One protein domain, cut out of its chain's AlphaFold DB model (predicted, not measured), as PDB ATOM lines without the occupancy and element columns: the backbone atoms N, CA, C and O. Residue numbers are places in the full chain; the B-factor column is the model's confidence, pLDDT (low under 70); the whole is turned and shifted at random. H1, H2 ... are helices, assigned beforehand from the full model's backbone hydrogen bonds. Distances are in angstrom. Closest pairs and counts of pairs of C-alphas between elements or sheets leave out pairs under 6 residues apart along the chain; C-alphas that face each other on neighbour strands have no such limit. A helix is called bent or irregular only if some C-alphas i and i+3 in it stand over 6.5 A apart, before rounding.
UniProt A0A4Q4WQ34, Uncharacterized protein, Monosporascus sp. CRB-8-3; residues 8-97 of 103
ATOM      1  N   GLU A   8      15.178 -22.727 141.597       92.31
ATOM      2  CA  GLU A   8      16.373 -21.921 141.335       92.31
ATOM      3  C   GLU A   8      16.469 -21.485 139.865       92.31
ATOM      4  O   GLU A   8      16.814 -20.336 139.593       92.31
ATOM      5  N   GLU A   9      16.094 -22.356 138.926       92.31
ATOM      6  CA  GLU A   9      16.079 -22.051 137.490       92.31
ATOM      7  C   GLU A   9      14.971 -21.047 137.145       92.31
ATOM      8  O   GLU A   9      15.199 -20.089 136.405       92.31
ATOM      9  N   LEU A  10      13.788 -21.203 137.748       90.75
ATOM     10  CA  LEU A  10      12.684 -20.255 137.584       90.75
ATOM     11  C   LEU A  10      13.049 -18.858 138.112       90.75
ATOM     12  O   LEU A  10      12.757 -17.851 137.470       90.75
ATOM     13  N   LEU A  11      13.719 -18.779 139.265       91.62
ATOM     14  CA  LEU A  11      14.149 -17.508 139.853       91.62
ATOM     15  C   LEU A  11      15.213 -16.800 139.016       91.62
ATOM     16  O   LEU A  11      15.201 -15.571 138.939       91.62
ATOM     17  N   GLN A  12      16.128 -17.550 138.399       92.31
ATOM     18  CA  GLN A  12      17.090 -16.977 137.459       92.31
ATOM     19  C   GLN A  12      16.389 -16.419 136.220       92.31
ATOM     20  O   GLN A  12      16.739 -15.331 135.775       92.31
ATOM     21  N   LEU A  13      15.372 -17.121 135.713       90.50
ATOM     22  CA  LEU A  13      14.615 -16.707 134.534       90.50
ATOM     23  C   LEU A  13      13.779 -15.443 134.779       90.50
ATOM     24  O   LEU A  13      13.721 -14.575 133.914       90.50
ATOM     25  N   LEU A  14      13.155 -15.321 135.953       90.94
ATOM     26  CA  LEU A  14      12.324 -14.165 136.312       90.94
ATOM     27  C   LEU A  14      13.145 -12.928 136.712       90.94
ATOM     28  O   LEU A  14      12.626 -11.810 136.714       90.94
ATOM     29  N   ARG A  15      14.421 -13.094 137.080       93.19
ATOM     30  CA  ARG A  15      15.257 -11.984 137.552       93.19
ATOM     31  C   ARG A  15      15.483 -10.968 136.431       93.19
ATOM     32  O   ARG A  15      16.026 -11.292 135.383       93.19
ATOM     33  N   GLY A  16      15.124  -9.714 136.693       91.69
ATOM     34  CA  GLY A  16      15.268  -8.621 135.727       91.69
ATOM     35  C   GLY A  16      14.178  -8.590 134.653       91.69
ATOM     36  O   GLY A  16      14.213  -7.704 133.804       91.69
ATOM     37  N   GLN A  17      13.207  -9.509 134.699       93.88
ATOM     38  CA  GLN A  17      12.015  -9.407 133.867       93.88
ATOM     39  C   GLN A  17      11.000  -8.445 134.477       93.88
ATOM     40  O   GLN A  17      10.883  -8.315 135.697       93.88
ATOM     41  N   VAL A  18      10.256  -7.779 133.600       91.81
ATOM     42  CA  VAL A  18       9.131  -6.928 133.973       91.81
ATOM     43  C   VAL A  18       7.864  -7.759 133.837       91.81
ATOM     44  O   VAL A  18       7.564  -8.270 132.760       91.81
ATOM     45  N   LEU A  19       7.136  -7.909 134.942       88.56
ATOM     46  CA  LEU A  19       5.807  -8.502 134.930       88.56
ATOM     47  C   LEU A  19       4.788  -7.387 134.692       88.56
ATOM     48  O   LEU A  19       4.587  -6.536 135.558       88.56
ATOM     49  N   GLU A  20       4.143  -7.400 133.533       92.06
ATOM     50  CA  GLU A  20       3.027  -6.500 133.253       92.06
ATOM     51  C   GLU A  20       1.725  -7.149 133.723       92.06
ATOM     52  O   GLU A  20       1.351  -8.235 133.274       92.06
ATOM     53  N   ILE A  21       1.039  -6.488 134.656       89.75
ATOM     54  CA  ILE A  21      -0.303  -6.894 135.065       89.75
ATOM     55  C   ILE A  21      -1.265  -6.392 133.979       89.75
ATOM     56  O   ILE A  21      -1.330  -5.181 133.756       89.75
ATOM     57  N   PRO A  22      -1.996  -7.285 133.287       90.62
ATOM     58  CA  PRO A  22      -2.937  -6.877 132.251       90.62
ATOM     59  C   PRO A  22      -4.126  -6.119 132.856       90.62
ATOM     60  O   PRO A  22      -4.345  -6.151 134.068       90.62
ATOM     61  N   ASP A  23      -4.934  -5.482 132.006       90.62
ATOM     62  CA  ASP A  23      -6.183  -4.859 132.447       90.62
ATOM     63  C   ASP A  23      -7.127  -5.909 133.061       90.62
ATOM     64  O   ASP A  23      -7.810  -6.675 132.372       90.62
ATOM     65  N   LEU A  24      -7.161  -5.925 134.393       89.12
ATOM     66  CA  LEU A  24      -7.988  -6.838 135.166       89.12
ATOM     67  C   LEU A  24      -9.477  -6.546 134.971       89.12
ATOM     68  O   LEU A  24     -10.286  -7.467 135.059       89.12
ATOM     69  N   HIS A  25      -9.862  -5.304 134.665       86.81
ATOM     70  CA  HIS A  25     -11.266  -4.962 134.461       86.81
ATOM     71  C   HIS A  25     -11.846  -5.715 133.261       86.81
ATOM     72  O   HIS A  25     -12.923  -6.307 133.357       86.81
ATOM     73  N   ALA A  26     -11.104  -5.762 132.151       89.81
ATOM     74  CA  ALA A  26     -11.493  -6.526 130.971       89.81
ATOM     75  C   ALA A  26     -11.600  -8.031 131.268       89.81
ATOM     76  O   ALA A  26     -12.567  -8.678 130.856       89.81
ATOM     77  N   ILE A  27     -10.645  -8.579 132.027       89.12
ATOM     78  CA  ILE A  27     -10.608 -10.000 132.400       89.12
ATOM     79  C   ILE A  27     -11.815 -10.367 133.276       89.12
ATOM     80  O   ILE A  27     -12.487 -11.367 133.020       89.12
ATOM     81  N   PHE A  28     -12.145  -9.533 134.264       87.94
ATOM     82  CA  PHE A  28     -13.235  -9.770 135.215       87.94
ATOM     83  C   PHE A  28     -14.585  -9.182 134.782       87.94
ATOM     84  O   PHE A  28     -15.517  -9.131 135.581       87.94
ATOM     85  N   LYS A  29     -14.750  -8.779 133.516       89.56
ATOM     86  CA  LYS A  29     -16.014  -8.207 133.011       89.56
ATOM     87  C   LYS A  29     -17.227  -9.127 133.209       89.56
ATOM     88  O   LYS A  29     -18.342  -8.651 133.388       89.56
ATOM     89  N   HIS A  30     -17.014 -10.438 133.133       86.31
ATOM     90  CA  HIS A  30     -18.058 -11.451 133.306       86.31
ATOM     91  C   HIS A  30     -18.280 -11.835 134.775       86.31
ATOM     92  O   HIS A  30     -19.238 -12.542 135.086       86.31
ATOM     93  N   TRP A  31     -17.389 -11.405 135.671       83.69
ATOM     94  CA  TRP A  31     -17.537 -11.650 137.094       83.69
ATOM     95  C   TRP A  31     -18.673 -10.779 137.646       83.69
ATOM     96  O   TRP A  31     -18.831  -9.640 137.201       83.69
ATOM     97  N   PRO A  32     -19.471 -11.265 138.610       83.81
ATOM     98  CA  PRO A  32     -20.492 -10.445 139.247       83.81
ATOM     99  C   PRO A  32     -19.897  -9.165 139.855       83.81
ATOM    100  O   PRO A  32     -19.125  -9.221 140.806       83.81
ATOM    101  N   GLN A  33     -20.276  -8.002 139.318       83.12
ATOM    102  CA  GLN A  33     -19.874  -6.676 139.818       83.12
ATOM    103  C   GLN A  33     -20.970  -6.057 140.697       83.12
ATOM    104  O   GLN A  33     -21.316  -4.884 140.564       83.12
ATOM    105  N   ALA A  34     -21.580  -6.872 141.551       87.69
ATOM    106  CA  ALA A  34     -22.673  -6.458 142.417       87.69
ATOM    107  C   ALA A  34     -22.258  -6.561 143.884       87.69
ATOM    108  O   ALA A  34     -21.336  -7.288 144.241       87.69
ATOM    109  N   VAL A  35     -22.982  -5.844 144.736       91.62
ATOM    110  CA  VAL A  35     -22.894  -5.981 146.187       91.62
ATOM    111  C   VAL A  35     -24.203  -6.582 146.668       91.62
ATOM    112  O   VAL A  35     -25.275  -6.198 146.193       91.62
ATOM    113  N   ASN A  36     -24.122  -7.531 147.597       92.06
ATOM    114  CA  ASN A  36     -25.294  -8.165 148.173       92.06
ATOM    115  C   ASN A  36     -26.248  -7.086 148.722       92.06
ATOM    116  O   ASN A  36     -25.830  -6.274 149.554       92.06
ATOM    117  N   PRO A  37     -27.535  -7.078 148.324       93.00
ATOM    118  CA  PRO A  37     -28.494  -6.054 148.747       93.00
ATOM    119  C   PRO A  37     -28.753  -6.056 150.261       93.00
ATOM    120  O   PRO A  37     -29.410  -5.163 150.784       93.00
ATOM    121  N   ARG A  38     -28.251  -7.063 150.983       92.94
ATOM    122  CA  ARG A  38     -28.345  -7.190 152.440       92.94
ATOM    123  C   ARG A  38     -27.084  -6.711 153.164       92.94
ATOM    124  O   ARG A  38     -26.921  -7.048 154.336       92.94
ATOM    125  N   LEU A  39     -26.216  -5.931 152.511       93.56
ATOM    126  CA  LEU A  39     -24.987  -5.377 153.097       93.56
ATOM    127  C   LEU A  39     -25.217  -4.746 154.477       93.56
ATOM    128  O   LEU A  39     -24.480  -5.038 155.414       93.56
ATOM    129  N   ASP A  40     -26.271  -3.944 154.626       93.94
ATOM    130  CA  ASP A  40     -26.574  -3.263 155.893       93.94
ATOM    131  C   ASP A  40     -26.855  -4.236 157.044       93.94
ATOM    132  O   ASP A  40     -26.648  -3.902 158.208       93.94
ATOM    133  N   ARG A  41     -27.292  -5.462 156.731       93.31
ATOM    134  CA  ARG A  41     -27.461  -6.540 157.714       93.31
ATOM    135  C   ARG A  41     -26.167  -7.315 157.949       93.31
ATOM    136  O   ARG A  41     -25.935  -7.744 159.071       93.31
ATOM    137  N   LEU A  42     -25.335  -7.484 156.921       90.94
ATOM    138  CA  LEU A  42     -24.050  -8.190 157.006       90.94
ATOM    139  C   LEU A  42     -23.005  -7.409 157.812       90.94
ATOM    140  O   LEU A  42     -22.285  -8.002 158.611       90.94
ATOM    141  N   ARG A  43     -22.958  -6.083 157.650       91.50
ATOM    142  CA  ARG A  43     -22.008  -5.184 158.328       91.50
ATOM    143  C   ARG A  43     -21.973  -5.305 159.850       91.50
ATOM    144  O   ARG A  43     -20.873  -5.377 160.380       91.50
ATOM    145  N   PRO A  44     -23.108  -5.329 160.568       89.56
ATOM    146  CA  PRO A  44     -23.091  -5.564 162.010       89.56
ATOM    147  C   PRO A  44     -23.039  -7.054 162.377       89.56
ATOM    148  O   PRO A  44     -22.553  -7.394 163.453       89.56
ATOM    149  N   LEU A  45     -23.547  -7.944 161.515       90.56
ATOM    150  CA  LEU A  45     -23.658  -9.374 161.812       90.56
ATOM    151  C   LEU A  45     -22.293 -10.068 161.831       90.56
ATOM    152  O   LEU A  45     -21.967 -10.731 162.814       90.56
ATOM    153  N   ILE A  46     -21.490  -9.881 160.783       88.44
ATOM    154  CA  ILE A  46     -20.222 -10.600 160.623       88.44
ATOM    155  C   ILE A  46     -19.220 -10.246 161.734       88.44
ATOM    156  O   ILE A  46     -18.700 -11.167 162.356       88.44
ATOM    157  N   PRO A  47     -18.971  -8.968 162.084       85.19
ATOM    158  CA  PRO A  47     -18.076  -8.641 163.194       85.19
ATOM    159  C   PRO A  47     -18.539  -9.236 164.522       85.19
ATOM    160  O   PRO A  47     -17.710  -9.706 165.293       85.19
ATOM    161  N   LYS A  48     -19.855  -9.266 164.782       87.12
ATOM    162  CA  LYS A  48     -20.403  -9.913 165.979       87.12
ATOM    163  C   LYS A  48     -20.100 -11.413 165.986       87.12
ATOM    164  O   LYS A  48     -19.690 -11.933 167.015       87.12
ATOM    165  N   ARG A  49     -20.275 -12.094 164.851       86.38
ATOM    166  CA  ARG A  49     -19.964 -13.525 164.715       86.38
ATOM    167  C   ARG A  49     -18.486 -13.818 164.877       86.38
ATOM    168  O   ARG A  49     -18.135 -14.713 165.631       86.38
ATOM    169  N   LEU A  50     -17.627 -13.032 164.243       81.88
ATOM    170  CA  LEU A  50     -16.184 -13.171 164.408       81.88
ATOM    171  C   LEU A  50     -15.773 -12.957 165.870       81.88
ATOM    172  O   LEU A  50     -14.935 -13.694 166.363       81.88
ATOM    173  N   LEU A  51     -16.430 -12.039 166.587       81.06
ATOM    174  CA  LEU A  51     -16.224 -11.800 168.021       81.06
ATOM    175  C   LEU A  51     -16.683 -12.951 168.917       81.06
ATOM    176  O   LEU A  51     -16.074 -13.188 169.952       81.06
ATOM    177  N   GLU A  52     -17.721 -13.683 168.522       83.56
ATOM    178  CA  GLU A  52     -18.113 -14.932 169.189       83.56
ATOM    179  C   GLU A  52     -17.110 -16.071 168.924       83.56
ATOM    180  O   GLU A  52     -17.028 -17.001 169.724       83.56
ATOM    181  N   LEU A  53     -16.363 -16.005 167.817       79.25
ATOM    182  CA  LEU A  53     -15.456 -17.060 167.353       79.25
ATOM    183  C   LEU A  53     -13.980 -16.827 167.721       79.25
ATOM    184  O   LEU A  53     -13.216 -17.787 167.716       79.25
ATOM    185  N   THR A  54     -13.580 -15.591 168.042       74.50
ATOM    186  CA  THR A  54     -12.207 -15.233 168.441       74.50
ATOM    187  C   THR A  54     -12.141 -14.786 169.902       74.50
ATOM    188  O   THR A  54     -12.977 -14.017 170.377       74.50
ATOM    189  N   GLU A  55     -11.114 -15.226 170.630       69.81
ATOM    190  CA  GLU A  55     -10.869 -14.812 172.020       69.81
ATOM    191  C   GLU A  55      -9.975 -13.549 172.118       69.81
ATOM    192  O   GLU A  55      -9.755 -13.009 173.206       69.81
ATOM    193  N   SER A  56      -9.457 -13.038 170.992       67.88
ATOM    194  CA  SER A  56      -8.410 -12.005 170.952       67.88
ATOM    195  C   SER A  56      -8.945 -10.594 170.682       67.88
ATOM    196  O   SER A  56      -9.412 -10.243 169.596       67.88
ATOM    197  N   SER A  57      -8.772  -9.697 171.656       63.75
ATOM    198  CA  SER A  57      -9.158  -8.278 171.540       63.75
ATOM    199  C   SER A  57      -8.360  -7.484 170.497       63.75
ATOM    200  O   SER A  57      -8.844  -6.477 169.972       63.75
ATOM    201  N   LYS A  58      -7.144  -7.929 170.162       68.50
ATOM    202  CA  LYS A  58      -6.284  -7.281 169.161       68.50
ATOM    203  C   LYS A  58      -6.712  -7.635 167.736       68.50
ATOM    204  O   LYS A  58      -6.721  -6.755 166.872       68.50
ATOM    205  N   GLU A  59      -7.104  -8.886 167.504       67.81
ATOM    206  CA  GLU A  59      -7.705  -9.317 166.238       67.81
ATOM    207  C   GLU A  59      -9.029  -8.596 166.002       67.81
ATOM    208  O   GLU A  59      -9.240  -8.084 164.910       67.81
ATOM    209  N   LEU A  60      -9.843  -8.379 167.038       66.06
ATOM    210  CA  LEU A  60     -11.091  -7.613 166.931       66.06
ATOM    211  C   LEU A  60     -10.924  -6.177 166.423       66.06
ATOM    212  O   LEU A  60     -11.744  -5.680 165.647       66.06
ATOM    213  N   ALA A  61      -9.855  -5.494 166.830       70.25
ATOM    214  CA  ALA A  61      -9.564  -4.153 166.332       70.25
ATOM    215  C   ALA A  61      -9.149  -4.172 164.849       70.25
ATOM    216  O   ALA A  61      -9.545  -3.291 164.081       70.25
ATOM    217  N   ARG A  62      -8.388  -5.194 164.430       72.31
ATOM    218  CA  ARG A  62      -8.052  -5.434 163.017       72.31
ATOM    219  C   ARG A  62      -9.308  -5.775 162.217       72.31
ATOM    220  O   ARG A  62      -9.496  -5.251 161.122       72.31
ATOM    221  N   LEU A  63     -10.181  -6.586 162.810       68.44
ATOM    222  CA  LEU A  63     -11.404  -7.093 162.217       68.44
ATOM    223  C   LEU A  63     -12.388  -5.977 161.875       68.44
ATOM    224  O   LEU A  63     -12.852  -5.864 160.743       68.44
ATOM    225  N   ASN A  64     -12.623  -5.080 162.831       69.50
ATOM    226  CA  ASN A  64     -13.499  -3.928 162.632       69.50
ATOM    227  C   ASN A  64     -12.975  -2.940 161.578       69.50
ATOM    228  O   ASN A  64     -13.763  -2.213 160.977       69.50
ATOM    229  N   LYS A  65     -11.662  -2.907 161.322       80.06
ATOM    230  CA  LYS A  65     -11.076  -2.004 160.321       80.06
ATOM    231  C   LYS A  65     -11.292  -2.479 158.880       80.06
ATOM    232  O   LYS A  65     -11.262  -1.651 157.974       80.06
ATOM    233  N   ALA A  66     -11.495  -3.777 158.656       76.44
ATOM    234  CA  ALA A  66     -11.486  -4.371 157.317       76.44
ATOM    235  C   ALA A  66     -12.873  -4.514 156.643       76.44
ATOM    236  O   ALA A  66     -12.942  -5.094 155.568       76.44
ATOM    237  N   ASP A  67     -13.957  -3.972 157.225       86.50
ATOM    238  CA  ASP A  67     -15.354  -4.054 156.725       86.50
ATOM    239  C   ASP A  67     -15.690  -5.416 156.074       86.50
ATOM    240  O   ASP A  67     -16.023  -5.520 154.890       86.50
ATOM    241  N   PHE A  68     -15.610  -6.490 156.868       85.44
ATOM    242  CA  PHE A  68     -15.912  -7.850 156.399       85.44
ATOM    243  C   PHE A  68     -17.351  -8.022 155.901       85.44
ATOM    244  O   PHE A  68     -17.625  -8.904 155.087       85.44
ATOM    245  N   GLY A  69     -18.262  -7.153 156.348       89.19
ATOM    246  CA  GLY A  69     -19.610  -7.068 155.802       89.19
ATOM    247  C   GLY A  69     -19.597  -6.720 154.319       89.19
ATOM    248  O   GLY A  69     -20.233  -7.409 153.522       89.19
ATOM    249  N   LEU A  70     -18.840  -5.685 153.944       90.94
ATOM    250  CA  LEU A  70     -18.658  -5.301 152.547       90.94
ATOM    251  C   LEU A  70     -17.889  -6.355 151.755       90.94
ATOM    252  O   LEU A  70     -18.296  -6.669 150.638       90.94
ATOM    253  N   PHE A  71     -16.830  -6.925 152.333       89.00
ATOM    254  CA  PHE A  71     -16.073  -8.000 151.692       89.00
ATOM    255  C   PHE A  71     -16.985  -9.172 151.307       89.00
ATOM    256  O   PHE A  71     -17.078  -9.520 150.133       89.00
ATOM    257  N   SER A  72     -17.736  -9.716 152.270       90.38
ATOM    258  CA  SER A  72     -18.670 -10.823 152.033       90.38
ATOM    259  C   SER A  72     -19.763 -10.456 151.025       90.38
ATOM    260  O   SER A  72     -20.060 -11.218 150.102       90.38
ATOM    261  N   ALA A  73     -20.326  -9.250 151.143       92.50
ATOM    262  CA  ALA A  73     -21.376  -8.786 150.248       92.50
ATOM    263  C   ALA A  73     -20.901  -8.629 148.794       92.50
ATOM    264  O   ALA A  73     -21.676  -8.906 147.879       92.50
ATOM    265  N   ALA A  74     -19.664  -8.182 148.575       91.50
ATOM    266  CA  ALA A  74     -19.079  -8.041 147.242       91.50
ATOM    267  C   ALA A  74     -18.620  -9.388 146.663       91.50
ATOM    268  O   ALA A  74     -18.676  -9.593 145.452       91.50
ATOM    269  N   TRP A  75     -18.193 -10.320 147.517       89.94
ATOM    270  CA  TRP A  75     -17.729 -11.637 147.081       89.94
ATOM    271  C   TRP A  75     -18.884 -12.568 146.699       89.94
ATOM    272  O   TRP A  75     -18.793 -13.315 145.723       89.94
ATOM    273  N   TRP A  76     -19.999 -12.492 147.435       91.31
ATOM    274  CA  TRP A  76     -21.196 -13.300 147.192       91.31
ATOM    275  C   TRP A  76     -22.460 -12.436 147.067       91.31
ATOM    276  O   TRP A  76     -23.359 -12.490 147.919       91.31
ATOM    277  N   PRO A  77     -22.595 -11.671 145.969       90.94
ATOM    278  CA  PRO A  77     -23.713 -10.744 145.790       90.94
ATOM    279  C   PRO A  77     -25.088 -11.416 145.768       90.94
ATOM    280  O   PRO A  77     -26.090 -10.786 146.096       90.94
ATOM    281  N   MET A  78     -25.138 -12.703 145.416       91.31
ATOM    282  CA  MET A  78     -26.376 -13.482 145.310       91.31
ATOM    283  C   MET A  78     -26.625 -14.406 146.510       91.31
ATOM    284  O   MET A  78     -27.630 -15.114 146.533       91.31
ATOM    285  N   ALA A  79     -25.727 -14.439 147.501       91.69
ATOM    286  CA  ALA A  79     -25.885 -15.317 148.654       91.69
ATOM    287  C   ALA A  79     -27.043 -14.875 149.558       91.69
ATOM    288  O   ALA A  79     -27.366 -13.690 149.693       91.69
ATOM    289  N   THR A  80     -27.656 -15.847 150.233       93.69
ATOM    290  CA  THR A  80     -28.546 -15.546 151.354       93.69
ATOM    291  C   THR A  80     -27.740 -14.912 152.487       93.69
ATOM    292  O   THR A  80     -26.522 -15.055 152.555       93.69
ATOM    293  N   LEU A  81     -28.425 -14.210 153.394       90.56
ATOM    294  CA  LEU A  81     -27.766 -13.572 154.538       90.56
ATOM    295  C   LEU A  81     -26.972 -14.591 155.373       90.56
ATOM    296  O   LEU A  81     -25.840 -14.325 155.744       90.56
ATOM    297  N   GLU A  82     -27.569 -15.757 155.612       91.12
ATOM    298  CA  GLU A  82     -26.966 -16.865 156.354       91.12
ATOM    299  C   GLU A  82     -25.749 -17.454 155.633       91.12
ATOM    300  O   GLU A  82     -24.696 -17.614 156.239       91.12
ATOM    301  N   ALA A  83     -25.852 -17.715 154.325       92.31
ATOM    302  CA  ALA A  83     -24.721 -18.235 153.562       92.31
ATOM    303  C   ALA A  83     -23.561 -17.231 153.515       92.31
ATOM    304  O   ALA A  83     -22.413 -17.619 153.696       92.31
ATOM    305  N   ALA A  84     -23.851 -15.944 153.311       90.88
ATOM    306  CA  ALA A  84     -22.841 -14.888 153.297       90.88
ATOM    307  C   ALA A  84     -22.148 -14.716 154.664       90.88
ATOM    308  O   ALA A  84     -20.943 -14.479 154.704       90.88
ATOM    309  N   ASP A  85     -22.883 -14.868 155.769       89.62
ATOM    310  CA  ASP A  85     -22.338 -14.854 157.133       89.62
ATOM    311  C   ASP A  85     -21.392 -16.041 157.379       89.62
ATOM    312  O   ASP A  85     -20.229 -15.859 157.742       89.62
ATOM    313  N   ILE A  86     -21.854 -17.262 157.079       88.81
ATOM    314  CA  ILE A  86     -21.070 -18.494 157.249       88.81
ATOM    315  C   ILE A  86     -19.806 -18.462 156.388       88.81
ATOM    316  O   ILE A  86     -18.715 -18.739 156.882       88.81
ATOM    317  N   LEU A  87     -19.937 -18.120 155.103       88.94
ATOM    318  CA  LEU A  87     -18.808 -18.095 154.177       88.94
ATOM    319  C   LEU A  87     -17.774 -17.041 154.581       88.94
ATOM    320  O   LEU A  87     -16.582 -17.320 154.499       88.94
ATOM    321  N   ALA A  88     -18.207 -15.872 155.067       86.88
ATOM    322  CA  ALA A  88     -17.298 -14.850 155.582       86.88
ATOM    323  C   ALA A  88     -16.505 -15.346 156.796       86.88
ATOM    324  O   ALA A  88     -15.288 -15.176 156.840       86.88
ATOM    325  N   CYS A  89     -17.183 -15.990 157.750       83.44
ATOM    326  CA  CYS A  89     -16.539 -16.535 158.941       83.44
ATOM    327  C   CYS A  89     -15.563 -17.666 158.594       83.44
ATOM    328  O   CYS A  89     -14.445 -17.676 159.097       83.44
ATOM    329  N   LEU A  90     -15.947 -18.588 157.703       83.50
ATOM    330  CA  LEU A  90     -15.079 -19.684 157.263       83.50
ATOM    331  C   LEU A  90     -13.810 -19.176 156.585       83.50
ATOM    332  O   LEU A  90     -12.732 -19.684 156.872       83.50
ATOM    333  N   LEU A  91     -13.931 -18.187 155.696       81.25
ATOM    334  CA  LEU A  91     -12.784 -17.637 154.977       81.25
ATOM    335  C   LEU A  91     -11.814 -16.949 155.939       81.25
ATOM    336  O   LEU A  91     -10.613 -17.143 155.817       81.25
ATOM    337  N   PHE A  92     -12.339 -16.218 156.923       76.44
ATOM    338  CA  PHE A  92     -11.526 -15.572 157.948       76.44
ATOM    339  C   PHE A  92     -10.797 -16.587 158.839       76.44
ATOM    340  O   PHE A  92      -9.575 -16.553 158.957       76.44
ATOM    341  N   LEU A  93     -11.544 -17.527 159.421       75.62
ATOM    342  CA  LEU A  93     -10.993 -18.532 160.329       75.62
ATOM    343  C   LEU A  93      -9.971 -19.439 159.636       75.62
ATOM    344  O   LEU A  93      -8.982 -19.845 160.240       75.62
ATOM    345  N   TRP A  94     -10.212 -19.761 158.363       76.00
ATOM    346  CA  TRP A  94      -9.294 -20.566 157.573       76.00
ATOM    347  C   TRP A  94      -8.018 -19.804 157.185       76.00
ATOM    348  O   TRP A  94      -6.938 -20.381 157.293       76.00
ATOM    349  N   ASP A  95      -8.122 -18.539 156.757       70.62
ATOM    350  CA  ASP A  95      -6.982 -17.749 156.258       70.62
ATOM    351  C   ASP A  95      -6.009 -17.346 157.375       70.62
ATOM    352  O   ASP A  95      -4.796 -17.487 157.225       70.62
ATOM    353  N   ASP A  96      -6.524 -16.930 158.537       67.25
ATOM    354  CA  ASP A  96      -5.682 -16.547 159.678       67.25
ATOM    355  C   ASP A  96      -5.167 -17.758 160.487       67.25
ATOM    356  O   ASP A  96      -4.375 -17.605 161.420       67.25
ATOM    357  N   GLY A  97      -5.554 -18.987 160.109       60.41
ATOM    358  CA  GLY A  97      -5.106 -20.223 160.759       60.41
ATOM    359  C   GLY A  97      -5.532 -20.333 162.227       60.41
ATOM    360  O   GLY A  97      -4.919 -21.078 163.000       60.41
TER     361      GLY A  97
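This is residues 8 to 97 of the 103 residues of an uncharacterized protein of Monosporascus sp. CRB-8-3 (UniProt A0A4Q4WQ34). A compact head of four helices, H3 to H6, follows a long free arm, residues 8 to 30, which holds two short helices, H1 and H2. In the head, H3 and H4 fold into a hairpin, while H5 and H6 pack on H3 at steep angles. The 90 printed residues hold six named helices, H1 to H6 in chain order, and no named strand: the class is all helix. The whole is only just loose, close to extended, with a radius of gyration of the C-alphas of 17.7 A and spans of 48 by 34 by 19 A, the arm making the length.

H1, residues 8 to 14, and H2, residues 24 to 30, stand free, apart from each other and from the other helices. H2 is irregular: C-alphas 27 and 30 are 7.6 A apart. The hub is H3, residues 39 to 53. With its residues 47 to 51 alone it touches H4, residues 57 to 65, in a helical hairpin at a shallow tilt of 14 degrees, opposite ways; the closest C-alphas, of Pro 47 and Asn 64, are 6.6 A apart. H5, residues 68 to 75, touches H3 at a steep tilt of 59 degrees, opposite ways, closest at the C-alphas of Arg 43 and Gly 69, 4.0 A. H6, residues 81 to 95, touches H3 at a steep tilt of 46 degrees, the same way, closest at the C-alphas of Ile 46 and Asp 85, 5.9 A. H6 touches H5 with residues 84 to 88 alone, about perpendicular at 77 degrees, closest at the C-alphas of Ser 72 and Ala 88, 5.5 A. Every O i to N i+4 pair is within hydrogen-bond range in H1, H4, H5 and H6, against 2 of 3 in H2 and 8 of 11 in H3.

H1 begins at C-alpha 8 (16.373, -21.921, 141.335). H3 is 20.8 A long from C-alpha 39 (-24.987, -5.377, 153.097), and H6 is 21.3 A long, ending at C-alpha 95 (-6.982, -17.749, 156.258).

The farthest C-alphas, of Glu 9 and Arg 41, are 50.5 A apart. The printed part has no cut and no long link. The model's pLDDT is under 70 at residues 55 to 60, 63 to 64 and 96 to 97.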